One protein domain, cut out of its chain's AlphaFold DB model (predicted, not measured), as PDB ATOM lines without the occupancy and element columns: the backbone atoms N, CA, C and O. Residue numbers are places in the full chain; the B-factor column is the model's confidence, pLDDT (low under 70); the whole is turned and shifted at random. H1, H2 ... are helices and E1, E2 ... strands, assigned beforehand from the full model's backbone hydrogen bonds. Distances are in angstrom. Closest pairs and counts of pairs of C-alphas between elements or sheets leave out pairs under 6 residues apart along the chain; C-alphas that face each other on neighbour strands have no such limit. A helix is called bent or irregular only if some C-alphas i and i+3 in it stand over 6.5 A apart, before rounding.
ATOM      1  N   LYS A 228     123.294  81.164 194.160       86.62
ATOM      2  CA  LYS A 228     124.028  80.728 192.967       86.62
ATOM      3  C   LYS A 228     123.082  80.437 191.803       86.62
ATOM      4  O   LYS A 228     123.415  80.753 190.659       86.62
ATOM      5  N   PHE A 229     121.914  79.858 192.081       88.31
ATOM      6  CA  PHE A 229     120.881  79.625 191.077       88.31
ATOM      7  C   PHE A 229     120.378  80.943 190.476       88.31
ATOM      8  O   PHE A 229     120.336  81.067 189.254       88.31
ATOM      9  N   VAL A 230     120.055  81.937 191.309       85.88
ATOM     10  CA  VAL A 230     119.602  83.260 190.856       85.88
ATOM     11  C   VAL A 230     120.674  83.939 190.004       85.88
ATOM     12  O   VAL A 230     120.379  84.385 188.896       85.88
ATOM     13  N   GLU A 231     121.927  83.947 190.457       84.69
ATOM     14  CA  GLU A 231     123.036  84.520 189.687       84.69
ATOM     15  C   GLU A 231     123.183  83.844 188.312       84.69
ATOM     16  O   GLU A 231     123.242  84.506 187.276       84.69
ATOM     17  N   THR A 232     123.171  82.510 188.281       85.00
ATOM     18  CA  THR A 232     123.456  81.744 187.059       85.00
ATOM     19  C   THR A 232     122.282  81.729 186.082       85.00
ATOM     20  O   THR A 232     122.471  81.893 184.884       85.00
ATOM     21  N   TYR A 233     121.059  81.517 186.563       83.88
ATOM     22  CA  TYR A 233     119.915  81.215 185.697       83.88
ATOM     23  C   TYR A 233     118.906  82.349 185.582       83.88
ATOM     24  O   TYR A 233     118.078  82.317 184.678       83.88
ATOM     25  N   ILE A 234     118.974  83.359 186.452       84.38
ATOM     26  CA  ILE A 234     118.159  84.570 186.318       84.38
ATOM     27  C   ILE A 234     119.018  85.704 185.768       84.38
ATOM     28  O   ILE A 234     118.695  86.253 184.719       84.38
ATOM     29  N   ILE A 235     120.129  86.035 186.432       84.12
ATOM     30  CA  ILE A 235     120.920  87.225 186.093       84.12
ATOM     31  C   ILE A 235     121.688  87.031 184.787       84.12
ATOM     32  O   ILE A 235     121.570  87.866 183.891       84.12
ATOM     33  N   GLN A 236     122.443  85.940 184.628       85.31
ATOM     34  CA  GLN A 236     123.182  85.715 183.377       85.31
ATOM     35  C   GLN A 236     122.246  85.515 182.178       85.31
ATOM     36  O   GLN A 236     122.523  86.037 181.101       85.31
ATOM     37  N   GLU A 237     121.119  84.820 182.351       84.69
ATOM     38  CA  GLU A 237     120.134  84.649 181.276       84.69
ATOM     39  C   GLU A 237     119.436  85.969 180.918       84.69
ATOM     40  O   GLU A 237     119.235  86.259 179.739       84.69
ATOM     41  N   ALA A 238     119.153  86.830 181.901       85.19
ATOM     42  CA  ALA A 238     118.655  88.177 181.639       85.19
ATOM     43  C   ALA A 238     119.696  89.045 180.906       85.19
ATOM     44  O   ALA A 238     119.335  89.764 179.976       85.19
ATOM     45  N   LYS A 239     120.987  88.934 181.248       86.81
ATOM     46  CA  LYS A 239     122.077  89.605 180.513       86.81
ATOM     47  C   LYS A 239     122.155  89.132 179.058       86.81
ATOM     48  O   LYS A 239     122.184  89.964 178.155       86.81
ATOM     49  N   LYS A 240     122.103  87.816 178.813       84.81
ATOM     50  CA  LYS A 240     122.059  87.240 177.452       84.81
ATOM     51  C   LYS A 240     120.833  87.708 176.672       84.81
ATOM     52  O   LYS A 240     120.942  88.021 175.488       84.81
ATOM     53  N   MET A 241     119.673  87.781 177.327       86.25
ATOM     54  CA  MET A 241     118.453  88.309 176.721       86.25
ATOM     55  C   MET A 241     118.656  89.760 176.272       86.25
ATOM     56  O   MET A 241     118.354  90.080 175.126       86.25
ATOM     57  N   VAL A 242     119.196  90.627 177.137       88.62
ATOM     58  CA  VAL A 242     119.466  92.034 176.800       88.62
ATOM     59  C   VAL A 242     120.479  92.161 175.661       88.62
ATOM     60  O   VAL A 242     120.252  92.939 174.738       88.62
ATOM     61  N   GLU A 243     121.544  91.357 175.658       87.75
ATOM     62  CA  GLU A 243     122.486  91.292 174.534       87.75
ATOM     63  C   GLU A 243     121.771  90.905 173.227       87.75
ATOM     64  O   GLU A 243     121.986  91.523 172.185       87.75
ATOM     65  N   GLY A 244     120.860  89.929 173.284       83.31
ATOM     66  CA  GLY A 244     120.007  89.552 172.160       83.31
ATOM     67  C   GLY A 244     119.102  90.692 171.679       83.31
ATOM     68  O   GLY A 244     118.967  90.888 170.472       83.31
ATOM     69  N   LEU A 245     118.521  91.476 172.594       88.00
ATOM     70  CA  LEU A 245     117.705  92.647 172.247       88.00
ATOM     71  C   LEU A 245     118.529  93.722 171.528       88.00
ATOM     72  O   LEU A 245     118.074  94.231 170.508       88.00
ATOM     73  N   LYS A 246     119.748  94.016 172.003       88.00
ATOM     74  CA  LYS A 246     120.663  94.965 171.339       88.00
ATOM     75  C   LYS A 246     120.995  94.511 169.917       88.00
ATOM     76  O   LYS A 246     120.816  95.268 168.969       88.00
ATOM     77  N   LYS A 247     121.348  93.235 169.745       84.06
ATOM     78  CA  LYS A 247     121.613  92.648 168.419       84.06
ATOM     79  C   LYS A 247     120.412  92.774 167.478       84.06
ATOM     80  O   LYS A 247     120.573  93.101 166.307       84.06
ATOM     81  N   ILE A 248     119.195  92.549 167.976       81.62
ATOM     82  CA  ILE A 248     117.968  92.663 167.171       81.62
ATOM     83  C   ILE A 248     117.715  94.106 166.692       81.62
ATOM     84  O   ILE A 248     117.110  94.292 165.632       81.62
ATOM     85  N   MET A 249     118.185  95.115 167.432       82.12
ATOM     86  CA  MET A 249     118.121  96.522 167.018       82.12
ATOM     87  C   MET A 249     119.134  96.866 165.919       82.12
ATOM     88  O   MET A 249     118.825  97.679 165.052       82.12
ATOM     89  N   GLU A 250     120.312  96.240 165.931       78.56
ATOM     90  CA  GLU A 250     121.420  96.542 165.011       78.56
ATOM     91  C   GLU A 250     121.317  95.809 163.667       78.56
ATOM     92  O   GLU A 250     121.623  96.373 162.616       78.56
ATOM     93  N   TYR A 251     120.891  94.543 163.673       67.81
ATOM     94  CA  TYR A 251     120.900  93.721 162.465       67.81
ATOM     95  C   TYR A 251     119.596  93.848 161.673       67.81
ATOM     96  O   TYR A 251     118.502  93.639 162.199       67.81
ATOM     97  N   ASN A 252     119.724  94.145 160.376       62.94
ATOM     98  CA  ASN A 252     118.629  94.091 159.395       62.94
ATOM     99  C   ASN A 252     118.507  92.712 158.721       62.94
ATOM    100  O   ASN A 252     117.614  92.486 157.907       62.94
ATOM    101  N   GLU A 253     119.413  91.792 159.057       58.16
ATOM    102  CA  GLU A 253     119.439  90.432 158.540       58.16
ATOM    103  C   GLU A 253     119.329  89.436 159.693       58.16
ATOM    104  O   GLU A 253     120.168  89.417 160.596       58.16
ATOM    105  N   PHE A 254     118.323  88.566 159.635       57.59
ATOM    106  CA  PHE A 254     118.239  87.405 160.517       57.59
ATOM    107  C   PHE A 254     118.373  86.134 159.691       57.59
ATOM    108  O   PHE A 254     117.703  85.960 158.675       57.59
ATOM    109  N   LYS A 255     119.247  85.233 160.137       52.19
ATOM    110  CA  LYS A 255     119.391  83.902 159.549       52.19
ATOM    111  C   LYS A 255     118.317  83.006 160.155       52.19
ATOM    112  O   LYS A 255     118.437  82.595 161.306       52.19
ATOM    113  N   LEU A 256     117.267  82.737 159.394       51.53
ATOM    114  CA  LEU A 256     116.239  81.764 159.732       51.53
ATOM    115  C   LEU A 256     116.449  80.530 158.858       51.53
ATOM    116  O   LEU A 256     116.774  80.635 157.681       51.53
ATOM    117  N   LEU A 257     116.313  79.346 159.438       42.91
ATOM    118  CA  LEU A 257     116.346  78.109 158.663       42.91
ATOM    119  C   LEU A 257     114.958  77.883 158.072       42.91
ATOM    120  O   LEU A 257     113.969  77.963 158.802       42.91
ATOM    121  N   ASN A 258     114.880  77.604 156.773       44.00
ATOM    122  CA  ASN A 258     113.645  77.112 156.172       44.00
ATOM    123  C   ASN A 258     113.593  75.584 156.143       44.00
ATOM    124  O   ASN A 258     114.483  74.884 156.632       44.00
ATOM    125  N   LEU A 259     112.507  75.100 155.543       40.12
ATOM    126  CA  LEU A 259     112.166  73.693 155.389       40.12
ATOM    127  C   LEU A 259     113.268  72.894 154.659       40.12
ATOM    128  O   LEU A 259     113.521  71.756 155.021       40.12
ATOM    129  N   ASP A 260     114.031  73.478 153.741       46.28
ATOM    130  CA  ASP A 260     115.072  72.750 152.998       46.28
ATOM    131  C   ASP A 260     116.441  72.743 153.706       46.28
ATOM    132  O   ASP A 260     117.436  72.272 153.158       46.28
ATOM    133  N   LYS A 261     116.501  73.232 154.959       46.03
ATOM    134  CA  LYS A 261     117.744  73.619 155.661       46.03
ATOM    135  C   LYS A 261     118.517  74.715 154.929       46.03
ATOM    136  O   LYS A 261     119.667  74.984 155.289       46.03
ATOM    137  N   ASP A 262     117.879  75.381 153.973       40.94
ATOM    138  CA  ASP A 262     118.432  76.584 153.403       40.94
ATOM    139  C   ASP A 262     118.359  77.683 154.447       40.94
ATOM    140  O   ASP A 262     117.384  77.889 155.185       40.94
ATOM    141  N   LEU A 263     119.467  78.391 154.522       44.69
ATOM    142  CA  LEU A 263     119.614  79.539 155.370       44.69
ATOM    143  C   LEU A 263     118.866  80.682 154.678       44.69
ATOM    144  O   LEU A 263     119.421  81.363 153.817       44.69
ATOM    145  N   ILE A 264     117.595  80.886 155.031       47.34
ATOM    146  CA  ILE A 264     116.893  82.106 154.650       47.34
ATOM    147  C   ILE A 264     117.526  83.226 155.458       47.34
ATOM    148  O   ILE A 264     117.279  83.412 156.650       47.34
ATOM    149  N   ILE A 265     118.347  84.010 154.778       50.81
ATOM    150  CA  ILE A 265     118.621  85.360 155.228       50.81
ATOM    151  C   ILE A 265     117.314  86.111 155.011       50.81
ATOM    152  O   ILE A 265     116.978  86.478 153.885       50.81
ATOM    153  N   ILE A 266     116.550  86.318 156.082       50.22
ATOM    154  CA  ILE A 266     115.511  87.332 156.055       50.22
ATOM    155  C   ILE A 266     116.255  88.664 156.041       50.22
ATOM    156  O   ILE A 266     116.581  89.227 157.084       50.22
ATOM    157  N   ARG A 267     116.558  89.130 154.828       47.22
ATOM    158  CA  ARG A 267     116.787  90.539 154.523       47.22
ATOM    159  C   ARG A 267     115.408  91.181 154.530       47.22
ATOM    160  O   ARG A 267     114.786  91.297 153.484       47.22
ATOM    161  N   ASN A 268     114.858  91.437 155.715       48.50
ATOM    162  CA  ASN A 268     113.624  92.209 155.788       48.50
ATOM    163  C   ASN A 268     114.011  93.669 155.968       48.50
ATOM    164  O   ASN A 268     114.340  94.119 157.062       48.50
ATOM    165  N   ASP A 269     113.911  94.400 154.879       50.59
ATOM    166  CA  ASP A 269     113.497  95.785 154.843       50.59
ATOM    167  C   ASP A 269     111.959  95.870 155.007       50.59
ATOM    168  O   ASP A 269     111.191  95.134 154.385       50.59
ATOM    169  N   GLY A 270     111.491  96.747 155.904       62.50
ATOM    170  CA  GLY A 270     110.068  97.084 156.080       62.50
ATOM    171  C   GLY A 270     109.346  96.465 157.289       62.50
ATOM    172  O   GLY A 270     109.937  95.864 158.184       62.50
ATOM    173  N   TYR A 271     108.023  96.610 157.322       68.12
ATOM    174  CA  TYR A 271     107.184  96.422 158.514       68.12
ATOM    175  C   TYR A 271     107.330  95.093 159.280       68.12
ATOM    176  O   TYR A 271     107.132  95.076 160.491       68.12
ATOM    177  N   LYS A 272     107.715  93.980 158.636       71.19
ATOM    178  CA  LYS A 272     107.861  92.671 159.311       71.19
ATOM    179  C   LYS A 272     109.016  92.637 160.315       71.19
ATOM    180  O   LYS A 272     108.890  92.012 161.366       71.19
ATOM    181  N   ILE A 273     110.156  93.262 159.995       77.38
ATOM    182  CA  ILE A 273     111.289  93.313 160.935       77.38
ATOM    183  C   ILE A 273     110.970  94.247 162.099       77.38
ATOM    184  O   ILE A 273     111.342  93.968 163.238       77.38
ATOM    185  N   ILE A 274     110.225  95.318 161.818       84.19
ATOM    186  CA  ILE A 274     109.774  96.267 162.830       84.19
ATOM    187  C   ILE A 274     108.747  95.620 163.757       84.19
ATOM    188  O   ILE A 274     108.878  95.765 164.963       84.19
ATOM    189  N   GLU A 275     107.802  94.838 163.237       83.62
ATOM    190  CA  GLU A 275     106.850  94.050 164.032       83.62
ATOM    191  C   GLU A 275     107.571  93.064 164.966       83.62
ATOM    192  O   GLU A 275     107.283  93.019 166.162       83.62
ATOM    193  N   TYR A 276     108.577  92.339 164.460       82.06
ATOM    194  CA  TYR A 276     109.404  91.448 165.279       82.06
ATOM    195  C   TYR A 276     110.166  92.211 166.378       82.06
ATOM    196  O   TYR A 276     110.130  91.822 167.549       82.06
ATOM    197  N   ARG A 277     110.828  93.325 166.030       86.94
ATOM    198  CA  ARG A 277     111.522  94.204 166.992       86.94
ATOM    199  C   ARG A 277     110.553  94.731 168.050       86.94
ATOM    200  O   ARG A 277     110.858  94.639 169.238       86.94
ATOM    201  N   ALA A 278     109.390  95.218 167.619       89.25
ATOM    202  CA  ALA A 278     108.320  95.727 168.468       89.25
ATOM    203  C   ALA A 278     107.925  94.686 169.508       89.25
ATOM    204  O   ALA A 278     108.017  94.974 170.699       89.25
ATOM    205  N   GLU A 279     107.597  93.461 169.095       87.56
ATOM    206  CA  GLU A 279     107.183  92.412 170.027       87.56
ATOM    207  C   GLU A 279     108.303  92.019 171.004       87.56
ATOM    208  O   GLU A 279     108.070  91.843 172.205       87.56
ATOM    209  N   LYS A 280     109.538  91.876 170.507       86.06
ATOM    210  CA  LYS A 280     110.677  91.408 171.308       86.06
ATOM    211  C   LYS A 280     111.118  92.426 172.353       86.06
ATOM    212  O   LYS A 280     111.332  92.053 173.507       86.06
ATOM    213  N   VAL A 281     111.260  93.683 171.952       90.31
ATOM    214  CA  VAL A 281     111.786  94.756 172.800       90.31
ATOM    215  C   VAL A 281     110.717  95.248 173.776       90.31
ATOM    216  O   VAL A 281     110.991  95.284 174.977       90.31
ATOM    217  N   SER A 282     109.487  95.514 173.312       90.19
ATOM    218  CA  SER A 282     108.377  95.903 174.205       90.19
ATOM    219  C   SER A 282     107.998  94.770 175.159       90.19
ATOM    220  O   SER A 282     107.786  94.996 176.350       90.19
ATOM    221  N   GLY A 283     108.030  93.518 174.687       84.94
ATOM    222  CA  GLY A 283     107.773  92.344 175.511       84.94
ATOM    223  C   GLY A 283     108.727  92.230 176.703       84.94
ATOM    224  O   GLY A 283     108.316  91.754 177.763       84.94
ATOM    225  N   ALA A 284     109.964  92.719 176.583       87.50
ATOM    226  CA  ALA A 284     110.925  92.739 177.684       87.50
ATOM    227  C   ALA A 284     110.520  93.692 178.826       87.50
ATOM    228  O   ALA A 284     110.935  93.483 179.967       87.50
ATOM    229  N   LEU A 285     109.645  94.678 178.587       87.88
ATOM    230  CA  LEU A 285     109.108  95.536 179.651       87.88
ATOM    231  C   LEU A 285     108.263  94.741 180.651       87.88
ATOM    232  O   LEU A 285     108.337  94.977 181.856       87.88
ATOM    233  N   THR A 286     107.520  93.734 180.178       79.12
ATOM    234  CA  THR A 286     106.764  92.834 181.067       79.12
ATOM    235  C   THR A 286     107.690  92.020 181.975       79.12
ATOM    236  O   THR A 286     107.327  91.694 183.104       79.12
ATOM    237  N   PHE A 287     108.918  91.748 181.521       77.31
ATOM    238  CA  PHE A 287     109.930  91.049 182.304       77.31
ATOM    239  C   PHE A 287     110.511  91.921 183.425       77.31
ATOM    240  O   PHE A 287     110.834  91.392 184.486       77.31
ATOM    241  N   ILE A 288     110.552  93.251 183.267       82.06
ATOM    242  CA  ILE A 288     111.037  94.155 184.325       82.06
ATOM    243  C   ILE A 288     110.234  93.984 185.620       82.06
ATOM    244  O   ILE A 288     110.818  93.958 186.702       82.06
ATOM    245  N   ASN A 289     108.909  93.843 185.531       74.19
ATOM    246  CA  ASN A 289     108.072  93.666 186.723       74.19
ATOM    247  C   ASN A 289     108.448  92.409 187.513       74.19
ATOM    248  O   ASN A 289     108.396  92.420 188.737       74.19
ATOM    249  N   HIS A 290     108.896  91.363 186.822       75.56
ATOM    250  CA  HIS A 290     109.408  90.153 187.448       75.56
ATOM    251  C   HIS A 290     110.801  90.363 188.052       75.56
ATOM    252  O   HIS A 290     111.056  89.937 189.175       75.56
ATOM    253  N   LEU A 291     111.690  91.068 187.347       76.81
ATOM    254  CA  LEU A 291     113.042  91.362 187.830       76.81
ATOM    255  C   LEU A 291     113.052  92.231 189.092       76.81
ATOM    256  O   LEU A 291     113.923  92.051 189.939       76.81
ATOM    257  N   LYS A 292     112.070  93.123 189.268       76.62
ATOM    258  CA  LYS A 292     111.932  93.945 190.485       76.62
ATOM    259  C   LYS A 292     111.875  93.114 191.772       76.62
ATOM    260  O   LYS A 292     112.304  93.605 192.807       76.62
ATOM    261  N   ASN A 293     111.447  91.850 191.710       74.06
ATOM    262  CA  ASN A 293     111.466  90.947 192.867       74.06
ATOM    263  C   ASN A 293     112.889  90.610 193.360       74.06
ATOM    264  O   ASN A 293     113.049  90.085 194.458       74.06
ATOM    265  N   PHE A 294     113.919  90.924 192.570       73.50
ATOM    266  CA  PHE A 294     115.336  90.766 192.900       73.50
ATOM    267  C   PHE A 294     116.076  92.113 192.964       73.50
ATOM    268  O   PHE A 294     117.297  92.157 192.813       73.50
ATOM    269  N   SER A 295     115.361  93.224 193.186       67.06
ATOM    270  CA  SER A 295     115.913  94.590 193.150       67.06
ATOM    271  C   SER A 295     117.064  94.849 194.127       67.06
ATOM    272  O   SER A 295     117.803  95.810 193.944       67.06
ATOM    273  N   ALA A 296     117.233  94.004 195.148       66.75
ATOM    274  CA  ALA A 296     118.367  94.059 196.069       66.75
ATOM    275  C   ALA A 296     119.719  93.745 195.394       66.75
ATOM    276  O   ALA A 296     120.767  94.033 195.963       66.75
ATOM    277  N   ILE A 297     119.713  93.163 194.188       75.06
ATOM    278  CA  ILE A 297     120.924  92.818 193.444       75.06
ATOM    279  C   ILE A 297     121.240  93.934 192.443       75.06
ATOM    280  O   ILE A 297     120.461  94.192 191.527       75.06
ATOM    281  N   GLN A 298     122.406  94.575 192.570       76.44
ATOM    282  CA  GLN A 298     122.801  95.712 191.724       76.44
ATOM    283  C   GLN A 298     122.708  95.406 190.217       76.44
ATOM    284  O   GLN A 298     122.150  96.205 189.464       76.44
ATOM    285  N   ALA A 299     123.152  94.217 189.792       79.56
ATOM    286  CA  ALA A 299     123.110  93.787 188.390       79.56
ATOM    287  C   ALA A 299     121.692  93.801 187.788       79.56
ATOM    288  O   ALA A 299     121.529  93.988 186.585       79.56
ATOM    289  N   ILE A 300     120.648  93.631 188.606       82.31
ATOM    290  CA  ILE A 300     119.255  93.692 188.151       82.31
ATOM    291  C   ILE A 300     118.857  95.120 187.774       82.31
ATOM    292  O   ILE A 300     118.158  95.320 186.781       82.31
ATOM    293  N   SER A 301     119.317  96.117 188.530       83.69
ATOM    294  CA  SER A 301     119.025  97.524 188.239       83.69
ATOM    295  C   SER A 301     119.654  97.965 186.915       83.69
ATOM    296  O   SER A 301     119.012  98.660 186.128       83.69
ATOM    297  N   GLU A 302     120.870  97.498 186.631       88.00
ATOM    298  CA  GLU A 302     121.559  97.720 185.353       88.00
ATOM    299  C   GLU A 302     120.778  97.099 184.186       88.00
ATOM    300  O   GLU A 302     120.433  97.802 183.238       88.00
ATOM    301  N   ILE A 303     120.374  95.828 184.305       88.44
ATOM    302  CA  ILE A 303     119.558  95.127 183.297       88.44
ATOM    303  C   ILE A 303     118.240  95.863 183.029       88.44
ATOM    304  O   ILE A 303     117.852  96.049 181.876       88.44
ATOM    305  N   ILE A 304     117.541  96.301 184.080       88.88
ATOM    306  CA  ILE A 304     116.282  97.045 183.942       88.88
ATOM    307  C   ILE A 304     116.505  98.350 183.175       88.88
ATOM    308  O   ILE A 304     115.705  98.688 182.298       88.88
ATOM    309  N   ASN A 305     117.574  99.082 183.489       90.25
ATOM    310  CA  ASN A 305     117.905 100.325 182.801       90.25
ATOM    311  C   ASN A 305     118.243 100.082 181.329       90.25
ATOM    312  O   ASN A 305     117.749 100.812 180.473       90.25
ATOM    313  N   GLU A 306     118.996  99.029 181.014       92.75
ATOM    314  CA  GLU A 306     119.286  98.666 179.626       92.75
ATOM    315  C   GLU A 306     118.013  98.327 178.842       92.75
ATOM    316  O   GLU A 306     117.823  98.839 177.739       92.75
ATOM    317  N   ILE A 307     117.086  97.551 179.420       92.25
ATOM    318  CA  ILE A 307     115.796  97.258 178.772       92.25
ATOM    319  C   ILE A 307     115.022  98.556 178.497       92.25
ATOM    320  O   ILE A 307     114.457  98.713 177.411       92.25
ATOM    321  N   LYS A 308     114.997  99.501 179.450       92.56
ATOM    322  CA  LYS A 308     114.335 100.805 179.270       92.56
ATOM    323  C   LYS A 308     114.970 101.625 178.147       92.56
ATOM    324  O   LYS A 308     114.237 102.201 177.347       92.56
ATOM    325  N   ILE A 309     116.302 101.678 178.085       93.75
ATOM    326  CA  ILE A 309     117.044 102.420 177.055       93.75
ATOM    327  C   ILE A 309     116.706 101.872 175.666       93.75
ATOM    328  O   ILE A 309     116.250 102.633 174.819       93.75
ATOM    329  N   ILE A 310     116.802 100.553 175.473       94.12
ATOM    330  CA  ILE A 310     116.512  99.906 174.183       94.12
ATOM    331  C   ILE A 310     115.056 100.165 173.752       94.12
ATOM    332  O   ILE A 310     114.779 100.450 172.589       94.12
ATOM    333  N   ASN A 311     114.104 100.120 174.690       94.44
ATOM    334  CA  ASN A 311     112.702 100.442 174.402       94.44
ATOM    335  C   ASN A 311     112.498 101.908 174.002       94.44
ATOM    336  O   ASN A 311     111.737 102.200 173.079       94.44
ATOM    337  N   LYS A 312     113.191 102.834 174.671       94.19
ATOM    338  CA  LYS A 312     113.157 104.262 174.341       94.19
ATOM    339  C   LYS A 312     113.730 104.534 172.948       94.19
ATOM    340  O   LYS A 312     113.191 105.375 172.235       94.19
ATOM    341  N   GLU A 313     114.782 103.818 172.561       93.69
ATOM    342  CA  GLU A 313     115.382 103.893 171.223       93.69
ATOM    343  C   GLU A 313     114.469 103.313 170.137       93.69
ATOM    344  O   GLU A 313     114.403 103.855 169.035       93.69
ATOM    345  N   LEU A 314     113.719 102.248 170.441       93.38
ATOM    346  CA  LEU A 314     112.791 101.637 169.490       93.38
ATOM    347  C   LEU A 314     111.547 102.497 169.227       93.38
ATOM    348  O   LEU A 314     111.045 102.519 168.104       93.38
ATOM    349  N   LEU A 315     111.047 103.216 170.232       93.50
ATOM    350  CA  LEU A 315     109.816 104.005 170.132       93.50
ATOM    351  C   LEU A 315     109.731 104.929 168.891       93.50
ATOM    352  O   LEU A 315     108.732 104.845 168.174       93.50
ATOM    353  N   PRO A 316     110.723 105.794 168.581       92.94
ATOM    354  CA  PRO A 316     110.671 106.631 167.380       92.94
ATOM    355  C   PRO A 316     110.660 105.819 166.075       92.94
ATOM    356  O   PRO A 316     110.050 106.251 165.098       92.94
ATOM    357  N   VAL A 317     111.280 104.634 166.058       90.88
ATOM    358  CA  VAL A 317     111.266 103.734 164.895       90.88
ATOM    359  C   VAL A 317     109.858 103.185 164.659       90.88
ATOM    360  O   VAL A 317     109.397 103.181 163.521       90.88
ATOM    361  N   LEU A 318     109.146 102.781 165.721       92.56
ATOM    362  CA  LEU A 318     107.766 102.289 165.601       92.56
ATOM    363  C   LEU A 318     106.827 103.374 165.072       92.56
ATOM    364  O   LEU A 318     106.032 103.105 164.177       92.56
ATOM    365  N   LYS A 319     106.944 104.604 165.588       92.62
ATOM    366  CA  LYS A 319     106.127 105.744 165.138       92.62
ATOM    367  C   LYS A 319     106.320 106.029 163.654       92.62
ATOM    368  O   LYS A 319     105.341 106.127 162.921       92.62
ATOM    369  N   ARG A 320     107.577 106.069 163.207       90.50
ATOM    370  CA  ARG A 320     107.907 106.257 161.793       90.50
ATOM    371  C   ARG A 320     107.340 105.140 160.916       90.50
ATOM    372  O   ARG A 320     106.839 105.413 159.833       90.50
ATOM    373  N   GLU A 321     107.391 103.887 161.366       90.06
ATOM    374  CA  GLU A 321     106.827 102.773 160.593       90.06
ATOM    375  C   GLU A 321     105.294 102.854 160.501       90.06
ATOM    376  O   GLU A 321     104.730 102.604 159.438       90.06
ATOM    377  N   ILE A 322     104.609 103.257 161.579       92.62
ATOM    378  CA  ILE A 322     103.155 103.497 161.566       92.62
ATOM    379  C   ILE A 322     102.797 104.571 160.532       92.62
ATOM    380  O   ILE A 322     101.829 104.393 159.790       92.62
ATOM    381  N   GLU A 323     103.570 105.658 160.456       92.31
ATOM    382  CA  GLU A 323     103.392 106.722 159.457       92.31
ATOM    383  C   GLU A 323     103.556 106.177 158.031       92.31
ATOM    384  O   GLU A 323     102.655 106.339 157.208       92.31
ATOM    385  N   LEU A 324     104.634 105.432 157.757       90.31
ATOM    386  CA  LEU A 324     104.885 104.824 156.444       90.31
ATOM    387  C   LEU A 324     103.780 103.843 156.023       90.31
ATOM    388  O   LEU A 324     103.362 103.830 154.861       90.31
ATOM    389  N   ILE A 325     103.277 103.026 156.955       90.94
ATOM    390  CA  ILE A 325     102.148 102.127 156.685       90.94
ATOM    391  C   ILE A 325     100.874 102.934 156.399       90.94
ATOM    392  O   ILE A 325     100.148 102.599 155.462       90.94
ATOM    393  N   THR A 326     100.624 104.013 157.148       93.38
ATOM    394  CA  THR A 326      99.473 104.909 156.926       93.38
ATOM    395  C   THR A 326      99.518 105.525 155.531       93.38
ATOM    396  O   THR A 326      98.533 105.479 154.799       93.38
ATOM    397  N   GLU A 327     100.673 106.053 155.123       92.75
ATOM    398  CA  GLU A 327     100.865 106.620 153.786       92.75
ATOM    399  C   GLU A 327     100.615 105.596 152.677       92.75
ATOM    400  O   GLU A 327     100.057 105.937 151.632       92.75
ATOM    401  N   ARG A 328     101.014 104.336 152.891       91.88
ATOM    402  CA  ARG A 328     100.762 103.253 151.937       91.88
ATOM    403  C   ARG A 328      99.281 102.897 151.873       91.88
ATOM    404  O   ARG A 328      98.751 102.810 150.771       91.88
ATOM    405  N   LEU A 329      98.612 102.746 153.020       93.50
ATOM    406  CA  LEU A 329      97.169 102.492 153.095       93.50
ATOM    407  C   LEU A 329      96.369 103.589 152.381       93.50
ATOM    408  O   LEU A 329      95.532 103.271 151.540       93.50
ATOM    409  N   ASN A 330      96.717 104.860 152.597       94.31
ATOM    410  CA  ASN A 330      96.074 106.001 151.936       94.31
ATOM    411  C   ASN A 330      96.177 105.967 150.399       94.31
ATOM    412  O   ASN A 330      95.364 106.596 149.726       94.31
ATOM    413  N   LYS A 331      97.163 105.254 149.836       93.12
ATOM    414  CA  LYS A 331      97.309 105.070 148.382       93.12
ATOM    415  C   LYS A 331      96.476 103.899 147.859       93.12
ATOM    416  O   LYS A 331      95.810 104.048 146.844       93.12
ATOM    417  N   ILE A 332      96.495 102.758 148.551       92.94
ATOM    418  CA  ILE A 332      95.904 101.502 148.051       92.94
ATOM    419  C   ILE A 332      94.428 101.303 148.428       92.94
ATOM    420  O   ILE A 332      93.701 100.596 147.734       92.94
ATOM    421  N   GLU A 333      93.954 101.901 149.523       93.06
ATOM    422  CA  GLU A 333      92.551 101.778 149.935       93.06
ATOM    423  C   GLU A 333      91.568 102.420 148.948       93.06
ATOM    424  O   GLU A 333      90.553 101.782 148.656       93.06
ATOM    425  N   PRO A 334      91.837 103.617 148.385       93.88
ATOM    426  CA  PRO A 334      90.980 104.185 147.350       93.88
ATOM    427  C   PRO A 334      90.868 103.279 146.118       93.88
ATOM    428  O   PRO A 334      89.774 103.099 145.587       93.88
ATOM    429  N   GLU A 335      91.971 102.651 145.693       92.00
ATOM    430  CA  GLU A 335      91.963 101.683 144.585       92.00
ATOM    431  C   GLU A 335      91.059 100.481 144.899       92.00
ATOM    432  O   GLU A 335      90.261 100.056 144.061       92.00
ATOM    433  N   LEU A 336      91.119  99.966 146.133       91.31
ATOM    434  CA  LEU A 336      90.269  98.863 146.575       91.31
ATOM    435  C   LEU A 336      88.782  99.255 146.599       91.31
ATOM    436  O   LEU A 336      87.944  98.479 146.137       91.31
ATOM    437  N   GLN A 337      88.462 100.458 147.089       91.06
ATOM    438  CA  GLN A 337      87.094 100.989 147.121       91.06
ATOM    439  C   GLN A 337      86.512 101.173 145.717       91.06
ATOM    440  O   GLN A 337      85.324 100.931 145.510       91.06
ATOM    441  N   ILE A 338      87.342 101.564 144.745       90.12
ATOM    442  CA  ILE A 338      86.932 101.661 143.341       90.12
ATOM    443  C   ILE A 338      86.628 100.272 142.781       90.12
ATOM    444  O   ILE A 338      85.611 100.109 142.117       90.12
ATOM    445  N   LEU A 339      87.473  99.268 143.044       88.94
ATOM    446  CA  LEU A 339      87.319  97.914 142.495       88.94
ATOM    447  C   LEU A 339      86.163  97.120 143.121       88.94
ATOM    448  O   LEU A 339      85.569  96.269 142.455       88.94
ATOM    449  N   GLU A 340      85.832  97.372 144.387       89.38
ATOM    450  CA  GLU A 340      84.887  96.562 145.160       89.38
ATOM    451  C   GLU A 340      83.476  96.452 144.534       89.38
ATOM    452  O   GLU A 340      82.984  95.324 144.398       89.38
ATOM    453  N   PRO A 341      82.832  97.537 144.055       89.31
ATOM    454  CA  PRO A 341      81.554  97.448 143.345       89.31
ATOM    455  C   PRO A 341      81.625  96.617 142.056       89.31
ATOM    456  O   PRO A 341      80.729  95.808 141.795       89.31
ATOM    457  N   PHE A 342      82.695  96.768 141.264       86.56
ATOM    458  CA  PHE A 342      82.871  96.013 140.017       86.56
ATOM    459  C   PHE A 342      83.011  94.521 140.302       86.56
ATOM    460  O   PHE A 342      82.316  93.703 139.695       86.56
ATOM    461  N   VAL A 343      83.844  94.172 141.281       88.25
ATOM    462  CA  VAL A 343      84.084  92.790 141.695       88.25
ATOM    463  C   VAL A 343      82.821  92.150 142.260       88.25
ATOM    464  O   VAL A 343      82.534  90.998 141.937       88.25
ATOM    465  N   ARG A 344      82.026  92.890 143.040       88.12
ATOM    466  CA  ARG A 344      80.731  92.411 143.535       88.12
ATOM    467  C   ARG A 344      79.790  92.065 142.381       88.12
ATOM    468  O   ARG A 344      79.256  90.961 142.351       88.12
ATOM    469  N   SER A 345      79.674  92.947 141.384       87.94
ATOM    470  CA  SER A 345      78.839  92.690 140.202       87.94
ATOM    471  C   SER A 345      79.310  91.472 139.390       87.94
ATOM    472  O   SER A 345      78.500  90.677 138.912       87.94
ATOM    473  N   LEU A 346      80.630  91.293 139.252       86.44
ATOM    474  CA  LEU A 346      81.230  90.148 138.568       86.44
ATOM    475  C   LEU A 346      81.031  88.852 139.365       86.44
ATOM    476  O   LEU A 346      80.760  87.809 138.776       86.44
ATOM    477  N   SER A 347      81.117  88.910 140.696       85.69
ATOM    478  CA  SER A 347      80.854  87.773 141.582       85.69
ATOM    479  C   SER A 347      79.401  87.315 141.486       85.69
ATOM    480  O   SER A 347      79.149  86.119 141.351       85.69
ATOM    481  N   ASP A 348      78.444  88.247 141.464       87.62
ATOM    482  CA  ASP A 348      77.021  87.932 141.302       87.62
ATOM    483  C   ASP A 348      76.749  87.260 139.943       87.62
ATOM    484  O   ASP A 348      76.107  86.205 139.885       87.62
ATOM    485  N   ARG A 349      77.316  87.797 138.849       85.81
ATOM    486  CA  ARG A 349      77.258  87.170 137.512       85.81
ATOM    487  C   ARG A 349      77.866  85.764 137.510       85.81
ATOM    488  O   ARG A 349      77.218  84.812 137.073       85.81
ATOM    489  N   SER A 350      79.075  85.616 138.051       85.75
ATOM    490  CA  SER A 350      79.796  84.340 138.141       85.75
ATOM    491  C   SER A 350      79.034  83.299 138.974       85.75
ATOM    492  O   SER A 350      78.928  82.132 138.588       85.75
ATOM    493  N   ASN A 351      78.408  83.714 140.078       86.94
ATOM    494  CA  ASN A 351      77.573  82.848 140.907       86.94
ATOM    495  C   ASN A 351      76.325  82.358 140.163       86.94
ATOM    496  O   ASN A 351      76.000  81.172 140.267       86.94
ATOM    497  N   ASN A 352      75.667  83.219 139.382       89.06
ATOM    498  CA  ASN A 352      74.525  82.831 138.549       89.06
ATOM    499  C   ASN A 352      74.927  81.807 137.474       89.06
ATOM    500  O   ASN A 352      74.262  80.779 137.322       89.06
ATOM    501  N   ILE A 353      76.056  82.036 136.794       88.19
ATOM    502  CA  ILE A 353      76.633  81.101 135.814       88.19
ATOM    503  C   ILE A 353      76.940  79.755 136.481       88.19
ATOM    504  O   ILE A 353      76.548  78.702 135.974       88.19
ATOM    505  N   ARG A 354      77.590  79.766 137.653       87.44
ATOM    506  CA  ARG A 354      77.919  78.555 138.419       87.44
ATOM    507  C   ARG A 354      76.668  77.797 138.861       87.44
ATOM    508  O   ARG A 354      76.621  76.576 138.730       87.44
ATOM    509  N   HIS A 355      75.654  78.501 139.360       90.25
ATOM    510  CA  HIS A 355      74.387  77.895 139.761       90.25
ATOM    511  C   HIS A 355      73.706  77.217 138.569       90.25
ATOM    512  O   HIS A 355      73.289  76.062 138.663       90.25
ATOM    513  N   ARG A 356      73.644  77.898 137.418       90.50
ATOM    514  CA  ARG A 356      73.072  77.317 136.204       90.50
ATOM    515  C   ARG A 356      73.883  76.130 135.691       90.50
ATOM    516  O   ARG A 356      73.293  75.122 135.313       90.50
ATOM    517  N   ARG A 357      75.217  76.209 135.725       88.94
ATOM    518  CA  ARG A 357      76.106  75.091 135.378       88.94
ATOM    519  C   ARG A 357      75.784  73.858 136.219       88.94
ATOM    520  O   ARG A 357      75.638  72.778 135.655       88.94
ATOM    521  N   ASN A 358      75.622  74.022 137.531       87.12
ATOM    522  CA  ASN A 358      75.273  72.918 138.425       87.12
ATOM    523  C   ASN A 358      73.897  72.322 138.087       87.12
ATOM    524  O   ASN A 358      73.781  71.106 137.990       87.12
ATOM    525  N   GLN A 359      72.889  73.156 137.803       89.94
ATOM    526  CA  GLN A 359      71.575  72.673 137.351       89.94
ATOM    527  C   GLN A 359      71.664  71.855 136.056       89.94
ATOM    528  O   GLN A 359      71.093  70.772 135.977       89.94
ATOM    529  N   ILE A 360      72.410  72.339 135.056       87.62
ATOM    530  CA  ILE A 360      72.612  71.616 133.792       87.62
ATOM    531  C   ILE A 360      73.293  70.266 134.053       87.62
ATOM    532  O   ILE A 360      72.890  69.253 133.485       87.62
ATOM    533  N   VAL A 361      74.310  70.233 134.920       85.62
ATOM    534  CA  VAL A 361      75.002  68.992 135.301       85.62
ATOM    535  C   VAL A 361      74.028  67.996 135.938       85.62
ATOM    536  O   VAL A 361      74.013  66.832 135.528       85.62
ATOM    537  N   ASP A 362      73.189  68.446 136.870       85.56
ATOM    538  CA  ASP A 362      72.196  67.607 137.545       85.56
ATOM    539  C   ASP A 362      71.131  67.075 136.573       85.56
ATOM    540  O   ASP A 362      70.778  65.891 136.613       85.56
ATOM    541  N   ASP A 363      70.641  67.917 135.662       86.38
ATOM    542  CA  ASP A 363      69.652  67.538 134.649       86.38
ATOM    543  C   ASP A 363      70.223  66.506 133.665       86.38
ATOM    544  O   ASP A 363      69.567  65.507 133.346       86.38
ATOM    545  N   LEU A 364      71.476  66.684 133.234       83.56
ATOM    546  CA  LEU A 364      72.176  65.720 132.384       83.56
ATOM    547  C   LEU A 364      72.435  64.394 133.116       83.56
ATOM    548  O   LEU A 364      72.277  63.326 132.521       83.56
ATOM    549  N   HIS A 365      72.789  64.426 134.407       81.50
ATOM    550  CA  HIS A 365      72.958  63.209 135.214       81.50
ATOM    551  C   HIS A 365      71.650  62.426 135.346       81.50
ATOM    552  O   HIS A 365      71.658  61.202 135.186       81.50
ATOM    553  N   LYS A 366      70.525  63.117 135.576       82.50
ATOM    554  CA  LYS A 366      69.187  62.503 135.620       82.50
ATOM    555  C   LYS A 366      68.793  61.900 134.273       82.50
ATOM    556  O   LYS A 366      68.248  60.796 134.243       82.50
ATOM    557  N   LYS A 367      69.081  62.600 133.170       80.31
ATOM    558  CA  LYS A 367      68.691  62.198 131.812       80.31
ATOM    559  C   LYS A 367      69.488  61.005 131.275       80.31
ATOM    560  O   LYS A 367      68.899  60.145 130.630       80.31
ATOM    561  N   TYR A 368      70.796  60.932 131.538       74.38
ATOM    562  CA  TYR A 368      71.689  59.983 130.854       74.38
ATOM    563  C   TYR A 368      72.248  58.838 131.715       74.38
ATOM    564  O   TYR A 368      73.047  58.067 131.194       74.38
ATOM    565  N   LYS A 369      71.864  58.711 133.000       63.06
ATOM    566  CA  LYS A 369      72.252  57.617 133.929       63.06
ATOM    567  C   LYS A 369      73.623  56.976 133.601       63.06
ATOM    568  O   LYS A 369      73.717  55.893 133.035       63.06
ATOM    569  N   ILE A 370      74.688  57.666 134.021       55.97
ATOM    570  CA  ILE A 370      76.091  57.207 134.138       55.97
ATOM    571  C   ILE A 370      76.878  57.012 132.818       55.97
ATOM    572  O   ILE A 370      78.063  57.336 132.816       55.97
ATOM    573  N   ASN A 371      76.269  56.652 131.683       57.78
ATOM    574  CA  ASN A 371      76.996  56.358 130.425       57.78
ATOM    575  C   ASN A 371      77.081  57.530 129.420       57.78
ATOM    576  O   ASN A 371      76.961  57.333 128.215       57.78
ATOM    577  N   PHE A 372      77.290  58.760 129.899       57.72
ATOM    578  CA  PHE A 372      77.530  59.911 129.012       57.72
ATOM    579  C   PHE A 372      79.032  60.178 128.910       57.72
ATOM    580  O   PHE A 372      79.646  60.465 129.946       57.72
ATOM    581  N   ASP A 373      79.596  60.078 127.700       68.75
ATOM    582  CA  ASP A 373      81.015  60.330 127.425       68.75
ATOM    583  C   ASP A 373      81.452  61.693 127.989       68.75
ATOM    584  O   ASP A 373      80.706  62.677 127.975       68.75
ATOM    585  N   LYS A 374      82.663  61.752 128.558       67.75
ATOM    586  CA  LYS A 374      83.157  62.934 129.280       67.75
ATOM    587  C   LYS A 374      83.333  64.145 128.356       67.75
ATOM    588  O   LYS A 374      83.154  65.274 128.817       67.75
ATOM    589  N   LYS A 375      83.692  63.919 127.090       71.62
ATOM    590  CA  LYS A 375      83.879  64.968 126.084       71.62
ATOM    591  C   LYS A 375      82.526  65.508 125.627       71.62
ATOM    592  O   LYS A 375      82.302  66.712 125.739       71.62
ATOM    593  N   ASP A 376      81.600  64.617 125.285       73.12
ATOM    594  CA  ASP A 376      80.233  64.980 124.887       73.12
ATOM    595  C   ASP A 376      79.496  65.714 126.023       73.12
ATOM    596  O   ASP A 376      78.760  66.675 125.795       73.12
ATOM    597  N   ARG A 377      79.762  65.335 127.287       76.94
ATOM    598  CA  ARG A 377      79.266  66.043 128.482       76.94
ATOM    599  C   ARG A 377      79.718  67.486 128.538       76.94
ATOM    600  O   ARG A 377      78.918  68.361 128.856       76.94
ATOM    601  N   LYS A 378      81.000  67.728 128.286       82.50
ATOM    602  CA  LYS A 378      81.569  69.070 128.349       82.50
ATOM    603  C   LYS A 378      80.982  69.947 127.246       82.50
ATOM    604  O   LYS A 378      80.547  71.054 127.538       82.50
ATOM    605  N   GLU A 379      80.923  69.437 126.020       84.94
ATOM    606  CA  GLU A 379      80.397  70.171 124.867       84.94
ATOM    607  C   GLU A 379      78.909  70.514 125.037       84.94
ATOM    608  O   GLU A 379      78.513  71.656 124.801       84.94
ATOM    609  N   GLU A 380      78.094  69.586 125.549       84.69
ATOM    610  CA  GLU A 380      76.669  69.839 125.794       84.69
ATOM    611  C   GLU A 380      76.433  70.832 126.945       84.69
ATOM    612  O   GLU A 380      75.579  71.715 126.834       84.69
ATOM    613  N   ILE A 381      77.219  70.748 128.029       85.56
ATOM    614  CA  ILE A 381      77.193  71.744 129.113       85.56
ATOM    615  C   ILE A 381      77.537  73.126 128.555       85.56
ATOM    616  O   ILE A 381      76.812  74.081 128.820       85.56
ATOM    617  N   GLU A 382      78.616  73.243 127.774       89.00
ATOM    618  CA  GLU A 382      79.027  74.515 127.176       89.00
ATOM    619  C   GLU A 382      77.962  75.068 126.226       89.00
ATOM    620  O   GLU A 382      77.670  76.263 126.277       89.00
ATOM    621  N   ARG A 383      77.334  74.221 125.401       90.62
ATOM    622  CA  ARG A 383      76.257  74.623 124.487       90.62
ATOM    623  C   ARG A 383      75.050  75.179 125.243       90.62
ATOM    624  O   ARG A 383      74.547  76.245 124.889       90.62
ATOM    625  N   LEU A 384      74.598  74.481 126.286       88.94
ATOM    626  CA  LEU A 384      73.451  74.896 127.101       88.94
ATOM    627  C   LEU A 384      73.756  76.157 127.921       88.94
ATOM    628  O   LEU A 384      72.925  77.059 127.969       88.94
ATOM    629  N   LEU A 385      74.959  76.270 128.490       90.12
ATOM    630  CA  LEU A 385      75.396  77.494 129.167       90.12
ATOM    631  C   LEU A 385      75.481  78.683 128.216       90.12
ATOM    632  O   LEU A 385      75.051  79.767 128.578       90.12
ATOM    633  N   THR A 386      76.007  78.490 127.006       91.81
ATOM    634  CA  THR A 386      76.142  79.573 126.018       91.81
ATOM    635  C   THR A 386      74.780  80.062 125.531       91.81
ATOM    636  O   THR A 386      74.625  81.239 125.225       91.81
ATOM    637  N   LYS A 387      73.766  79.187 125.507       91.00
ATOM    638  CA  LYS A 387      72.387  79.582 125.199       91.00
ATOM    639  C   LYS A 387      71.812  80.537 126.250       91.00
ATOM    640  O   LYS A 387      71.172  81.516 125.883       91.00
ATOM    641  N   ASP A 388      72.031  80.238 127.528       86.44
ATOM    642  CA  ASP A 388      71.464  81.013 128.637       86.44
ATOM    643  C   ASP A 388      72.334  82.239 128.990       86.44
ATOM    644  O   ASP A 388      71.820  83.256 129.447       86.44
ATOM    645  N   PHE A 389      73.644  82.162 128.733       89.31
ATOM    646  CA  PHE A 389      74.639  83.199 129.016       89.31
ATOM    647  C   PHE A 389      75.641  83.328 127.854       89.31
ATOM    648  O   PHE A 389      76.741  82.789 127.936       89.31
ATOM    649  N   PRO A 390      75.330  84.063 126.774       89.69
ATOM    650  CA  PRO A 390      76.174  84.114 125.570       89.69
ATOM    651  C   PRO A 390      77.635  84.536 125.799       89.69
ATOM    652  O   PRO A 390      78.516  84.147 125.034       89.69
ATOM    653  N   TYR A 391      77.903  85.286 126.872       87.94
ATOM    654  CA  TYR A 391      79.217  85.851 127.185       87.94
ATOM    655  C   TYR A 391      79.898  85.223 128.414       87.94
ATOM    656  O   TYR A 391      80.917  85.738 128.864       87.94
ATOM    657  N   TRP A 392      79.416  84.079 128.924       86.38
ATOM    658  CA  TRP A 392      79.901  83.505 130.193       86.38
ATOM    659  C   TRP A 392      81.416  83.254 130.247       86.38
ATOM    660  O   TRP A 392      82.019  83.392 131.306       86.38
ATOM    661  N   LYS A 393      82.053  82.905 129.117       86.94
ATOM    662  CA  LYS A 393      83.516  82.720 129.041       86.94
ATOM    663  C   LYS A 393      84.269  84.043 129.202       86.94
ATOM    664  O   LYS A 393      85.326  84.071 129.823       86.94
ATOM    665  N   ALA A 394      83.735  85.126 128.637       87.31
ATOM    666  CA  ALA A 394      84.300  86.461 128.797       87.31
ATOM    667  C   ALA A 394      84.102  86.958 130.235       87.31
ATOM    668  O   ALA A 394      85.062  87.432 130.829       87.31
ATOM    669  N   ASP A 395      82.915  86.745 130.817       84.62
ATOM    670  CA  ASP A 395      82.623  87.082 132.218       84.62
ATOM    671  C   ASP A 395      83.516  86.299 133.206       84.62
ATOM    672  O   ASP A 395      84.024  86.875 134.165       84.62
ATOM    673  N   GLU A 396      83.739  84.992 132.989       83.50
ATOM    674  CA  GLU A 396      84.644  84.185 133.828       83.50
ATOM    675  C   GLU A 396      86.101  84.668 133.725       83.50
ATOM    676  O   GLU A 396      86.789  84.753 134.745       83.50
ATOM    677  N   ASN A 397      86.563  85.019 132.520       86.25
ATOM    678  CA  ASN A 397      87.904  85.571 132.315       86.25
ATOM    679  C   ASN A 397      88.050  86.956 132.961       86.25
ATOM    680  O   ASN A 397      89.034  87.205 133.650       86.25
ATOM    681  N   GLU A 398      87.068  87.841 132.787       86.25
ATOM    682  CA  GLU A 398      87.050  89.173 133.398       86.25
ATOM    683  C   GLU A 398      87.023  89.080 134.931       86.25
ATOM    684  O   GLU A 398      87.795  89.760 135.609       86.25
ATOM    685  N   TYR A 399      86.213  88.170 135.487       85.31
ATOM    686  CA  TYR A 399      86.234  87.861 136.915       85.31
ATOM    687  C   TYR A 399      87.620  87.380 137.350       85.31
ATOM    688  O   TYR A 399      88.148  87.884 138.333       85.31
ATOM    689  N   PHE A 400      88.242  86.440 136.634       84.06
ATOM    690  CA  PHE A 400      89.569  85.940 136.996       84.06
ATOM    691  C   PHE A 400      90.630  87.051 136.997       84.06
ATOM    692  O   PHE A 400      91.376  87.177 137.968       84.06
ATOM    693  N   GLU A 401      90.678  87.887 135.960       87.19
ATOM    694  CA  GLU A 401      91.648  88.982 135.869       87.19
ATOM    695  C   GLU A 401      91.417  90.036 136.964       87.19
ATOM    696  O   GLU A 401      92.336  90.369 137.711       87.19
ATOM    697  N   ILE A 402      90.186  90.524 137.135       85.00
ATOM    698  CA  ILE A 402      89.909  91.621 138.072       85.00
ATOM    699  C   ILE A 402      89.873  91.122 139.523       85.00
ATOM    700  O   ILE A 402      90.498  91.727 140.395       85.00
ATOM    701  N   HIS A 403      89.181  90.015 139.810       85.69
ATOM    702  CA  HIS A 403      89.067  89.483 141.171       85.69
ATOM    703  C   HIS A 403      90.384  88.855 141.640       85.69
ATOM    704  O   HIS A 403      90.873  89.205 142.711       85.69
ATOM    705  N   ASN A 404      90.974  87.926 140.874       81.38
ATOM    706  CA  ASN A 404      92.101  87.137 141.380       81.38
ATOM    707  C   ASN A 404      93.458  87.820 141.214       81.38
ATOM    708  O   ASN A 404      94.316  87.597 142.065       81.38
ATOM    709  N   LYS A 405      93.676  88.619 140.158       84.62
ATOM    710  CA  LYS A 405      94.980  89.271 139.947       84.62
ATOM    711  C   LYS A 405      95.069  90.683 140.517       84.62
ATOM    712  O   LYS A 405      96.162  91.075 140.907       84.62
ATOM    713  N   ASN A 406      93.953  91.408 140.617       86.50
ATOM    714  CA  ASN A 406      93.972  92.796 141.088       86.50
ATOM    715  C   ASN A 406      93.360  92.929 142.490       86.50
ATOM    716  O   ASN A 406      94.061  93.255 143.444       86.50
ATOM    717  N   TYR A 407      92.068  92.624 142.643       89.12
ATOM    718  CA  TYR A 407      91.334  92.873 143.890       89.12
ATOM    719  C   TYR A 407      91.817  92.013 145.060       89.12
ATOM    720  O   TYR A 407      92.080  92.548 146.133       89.12
ATOM    721  N   ASN A 408      91.951  90.696 144.883       87.31
ATOM    722  CA  ASN A 408      92.367  89.798 145.963       87.31
ATOM    723  C   ASN A 408      93.764  90.136 146.506       87.31
ATOM    724  O   ASN A 408      93.882  90.284 147.723       87.31
ATOM    725  N   PRO A 409      94.808  90.296 145.667       88.19
ATOM    726  CA  PRO A 409      96.128  90.693 146.147       88.19
ATOM    727  C   PRO A 409      96.099  92.030 146.888       88.19
ATOM    728  O   PRO A 409      96.641  92.121 147.989       88.19
ATOM    729  N   LEU A 410      95.386  93.025 146.351       90.06
ATOM    730  CA  LEU A 410      95.249  94.341 146.973       90.06
ATOM    731  C   LEU A 410      94.519  94.264 148.323       90.06
ATOM    732  O   LEU A 410      94.973  94.822 149.320       90.06
ATOM    733  N   LYS A 411      93.418  93.508 148.398       90.81
ATOM    734  CA  LYS A 411      92.655  93.270 149.632       90.81
ATOM    735  C   LYS A 411      93.491  92.558 150.690       90.81
ATOM    736  O   LYS A 411      93.435  92.921 151.869       90.81
ATOM    737  N   MET A 412      94.254  91.544 150.285       86.75
ATOM    738  CA  MET A 412      95.181  90.840 151.168       86.75
ATOM    739  C   MET A 412      96.268  91.784 151.684       86.75
ATOM    740  O   MET A 412      96.575  91.761 152.874       86.75
ATOM    741  N   GLU A 413      96.811  92.644 150.823       87.69
ATOM    742  CA  GLU A 413      97.806  93.644 151.205       87.69
ATOM    743  C   GLU A 413      97.247  94.666 152.203       87.69
ATOM    744  O   GLU A 413      97.858  94.864 153.254       87.69
ATOM    745  N   VAL A 414      96.067  95.242 151.944       90.69
ATOM    746  CA  VAL A 414      95.378  96.161 152.872       90.69
ATOM    747  C   VAL A 414      95.156  95.497 154.229       90.69
ATOM    748  O   VAL A 414      95.518  96.055 155.264       90.69
ATOM    749  N   THR A 415      94.601  94.281 154.233       89.25
ATOM    750  CA  THR A 415      94.326  93.523 155.465       89.25
ATOM    751  C   THR A 415      95.605  93.302 156.269       89.25
ATOM    752  O   THR A 415      95.635  93.495 157.487       89.25
ATOM    753  N   LYS A 416      96.687  92.934 155.580       85.62
ATOM    754  CA  LYS A 416      97.991  92.693 156.189       85.62
ATOM    755  C   LYS A 416      98.590  93.968 156.778       85.62
ATOM    756  O   LYS A 416      99.017  93.942 157.925       85.62
ATOM    757  N   LEU A 417      98.593  95.071 156.029       88.94
ATOM    758  CA  LEU A 417      99.126  96.356 156.489       88.94
ATOM    759  C   LEU A 417      98.363  96.888 157.705       88.94
ATOM    760  O   LEU A 417      99.007  97.294 158.667       88.94
ATOM    761  N   LYS A 418      97.024  96.806 157.713       91.56
ATOM    762  CA  LYS A 418      96.207  97.161 158.888       91.56
ATOM    763  C   LYS A 418      96.568  96.326 160.107       91.56
ATOM    764  O   LYS A 418      96.889  96.873 161.154       91.56
ATOM    765  N   THR A 419      96.601  95.005 159.936       89.81
ATOM    766  CA  THR A 419      96.954  94.077 161.019       89.81
ATOM    767  C   THR A 419      98.345  94.384 161.579       89.81
ATOM    768  O   THR A 419      98.542  94.398 162.793       89.81
ATOM    769  N   THR A 420      99.328  94.649 160.714       85.75
ATOM    770  CA  THR A 420     100.675  95.012 161.163       85.75
ATOM    771  C   THR A 420     100.689  96.369 161.868       85.75
ATOM    772  O   THR A 420     101.298  96.486 162.930       85.75
ATOM    773  N   GLN A 421     100.002  97.378 161.328       92.50
ATOM    774  CA  GLN A 421      99.906  98.704 161.936       92.50
ATOM    775  C   GLN A 421      99.311  98.632 163.343       92.50
ATOM    776  O   GLN A 421      99.885  99.198 164.268       92.50
ATOM    777  N   GLU A 422      98.208  97.903 163.519       93.06
ATOM    778  CA  GLU A 422      97.551  97.702 164.813       93.06
ATOM    779  C   GLU A 422      98.503  97.078 165.840       93.06
ATOM    780  O   GLU A 422      98.603  97.548 166.975       93.06
ATOM    781  N   LYS A 423      99.260  96.048 165.443       90.56
ATOM    782  CA  LYS A 423     100.241  95.403 166.325       90.56
ATOM    783  C   LYS A 423     101.401  96.329 166.690       90.56
ATOM    784  O   LYS A 423     101.783  96.390 167.858       90.56
ATOM    785  N   ILE A 424     101.957  97.060 165.720       91.81
ATOM    786  CA  ILE A 424     103.044  98.017 165.976       91.81
ATOM    787  C   ILE A 424     102.546  99.154 166.880       91.81
ATOM    788  O   ILE A 424     103.232  99.510 167.838       91.81
ATOM    789  N   ALA A 425     101.346  99.682 166.627       93.44
ATOM    790  CA  ALA A 425     100.720 100.721 167.442       93.44
ATOM    791  C   ALA A 425     100.515 100.258 168.885       93.44
ATOM    792  O   ALA A 425     100.903 100.971 169.809       93.44
ATOM    793  N   LYS A 426     100.016  99.031 169.083       94.31
ATOM    794  CA  LYS A 426      99.879  98.425 170.410       94.31
ATOM    795  C   LYS A 426     101.212  98.393 171.162       94.31
ATOM    796  O   LYS A 426     101.281  98.837 172.304       94.31
ATOM    797  N   HIS A 427     102.283  97.917 170.530       93.38
ATOM    798  CA  HIS A 427     103.605  97.882 171.164       93.38
ATOM    799  C   HIS A 427     104.178  99.281 171.425       93.38
ATOM    800  O   HIS A 427     104.802  99.508 172.460       93.38
ATOM    801  N   SER A 428     103.942 100.236 170.524       93.81
ATOM    802  CA  SER A 428     104.319 101.635 170.745       93.81
ATOM    803  C   SER A 428     103.605 102.213 171.969       93.81
ATOM    804  O   SER A 428     104.234 102.893 172.779       93.81
ATOM    805  N   GLU A 429     102.312 101.929 172.125       93.69
ATOM    806  CA  GLU A 429     101.514 102.370 173.268       93.69
ATOM    807  C   GLU A 429     101.985 101.714 174.574       93.69
ATOM    808  O   GLU A 429     102.136 102.388 175.590       93.69
ATOM    809  N   GLU A 430     102.286 100.412 174.547       92.31
ATOM    810  CA  GLU A 430     102.852  99.674 175.684       92.31
ATOM    811  C   GLU A 430     104.156 100.317 176.183       92.31
ATOM    812  O   GLU A 430     104.319 100.523 177.391       92.31
ATOM    813  N   ILE A 431     105.054 100.690 175.263       93.31
ATOM    814  CA  ILE A 431     106.309 101.377 175.590       93.31
ATOM    815  C   ILE A 431     106.031 102.750 176.208       93.31
ATOM    816  O   ILE A 431     106.570 103.061 177.272       93.31
ATOM    817  N   GLU A 432     105.181 103.571 175.585       92.88
ATOM    818  CA  GLU A 432     104.852 104.899 176.113       92.88
ATOM    819  C   GLU A 432     104.221 104.837 177.500       92.88
ATOM    820  O   GLU A 432     104.623 105.569 178.404       92.88
ATOM    821  N   ASN A 433     103.232 103.962 177.675       91.88
ATOM    822  CA  ASN A 433     102.521 103.793 178.933       91.88
ATOM    823  C   ASN A 433     103.463 103.334 180.045       91.88
ATOM    824  O   ASN A 433     103.307 103.752 181.191       91.88
ATOM    825  N   TYR A 434     104.447 102.492 179.723       89.62
ATOM    826  CA  TYR A 434     105.459 102.082 180.684       89.62
ATOM    827  C   TYR A 434     106.397 103.239 181.049       89.62
ATOM    828  O   TYR A 434     106.580 103.519 182.232       89.62
ATOM    829  N   LEU A 435     106.944 103.941 180.051       87.12
ATOM    830  CA  LEU A 435     107.892 105.042 180.256       87.12
ATOM    831  C   LEU A 435     107.264 106.277 180.921       87.12
ATOM    832  O   LEU A 435     107.984 107.035 181.553       87.12
ATOM    833  N   LYS A 436     105.943 106.484 180.809       87.62
ATOM    834  CA  LYS A 436     105.208 107.547 181.528       87.62
ATOM    835  C   LYS A 436     104.971 107.223 183.011       87.62
ATOM    836  O   LYS A 436     104.752 108.137 183.798       87.62
ATOM    837  N   LYS A 437     104.947 105.937 183.390       75.62
ATOM    838  CA  LYS A 437     104.661 105.469 184.763       75.62
ATOM    839  C   LYS A 437     105.903 105.355 185.653       75.62
ATOM    840  O   LYS A 437     105.755 105.181 186.861       75.62
ATOM    841  N   THR A 438     107.097 105.372 185.066       58.38
ATOM    842  CA  THR A 438     108.398 105.291 185.753       58.38
ATOM    843  C   THR A 438     109.149 106.589 185.623       58.38
ATOM    844  O   THR A 438     109.847 106.938 186.594       58.38
TER     845      THR A 438
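Overview. This is residues 228 to 438 of the 438 residues of an uncharacterized protein of Lacibacter luteus (UniProt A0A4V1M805). A long rod of helices has an up-and-down bundle of H1, H2, H3a and H5b toward one end, each running against the one before it; the bent helices H3 and H5 run on from it to a smaller far part of H3b, H4 and H5a. A strand hairpin, E1 and E2, joins H1 to H2. The printed part has 211 residues, with named elements in the order H1, E1, E2, H2, H3, H4, H5; it is mostly helix, with one antiparallel sheet. It is extended, with a radius of gyration of the C-alphas of 28.6 A and spans of 87 by 39 by 29 A.

Arrangement. H1, residues 228 to 250, touches H2, residues 271 to 294, with residues 245 to 249 alone, the closest C-alphas being Leu 245 and Val 281, 6.3 A. E1, residues 253 to 257, and E2, residues 263 to 267, form an antiparallel hairpin, N 256 and O 264 within hydrogen-bond range at 2.8 A. By hydrogen bonds H3, residues 298 to 368, and H5, residues 392 to 437, were each assigned as one helix, but both are bent: C-alphas 338 and 341 are 6.8 A apart, 405 and 408 6.6 A. Arms H3a, residues 298 to 338, and H3b, 341 to 368, are about perpendicular at 75 degrees; H5a, 392 to 405, and H5b, 408 to 437, stand at a shallow tilt of 24 degrees. H3a is irregular, C-alphas 313 and 316 being 6.7 A apart. H2 and H3a form a helical hairpin, closest at C-alphas 281 and 311, 6.0 A. H3a touches H5b, opposite ways at a shallow tilt of 32 degrees, closest at C-alphas 322 and 421, 5.8 A. H3b touches H4, residues 374 to 388, with residues 353 to 361 alone, closest at C-alphas 360 and 381, 6.5 A. Every O i to N i+4 pair is within hydrogen-bond range in H3b, H4 and H5a, against 16 of 19 in H1, 13 of 20 in H2, 33 of 37 in H3a and 25 of 26 in H5b.

Along the chain. H1 begins at C-alpha 228 (124.028, 80.728, 192.967). H3a measures 60.5 A, H5b 43.6 A and H3b 40.7 A from first to last C-alpha. H5b ends at C-alpha 437 (104.661, 105.469, 184.763).

Size, cuts and confidence. The C-alphas farthest apart, of Gln 298 and Lys 367, are 87.4 A apart. The printed part has no cut, and its links are tight. Confidence is under 70 at residues 251 to 271, 295 to 296, 369 to 374 and 438.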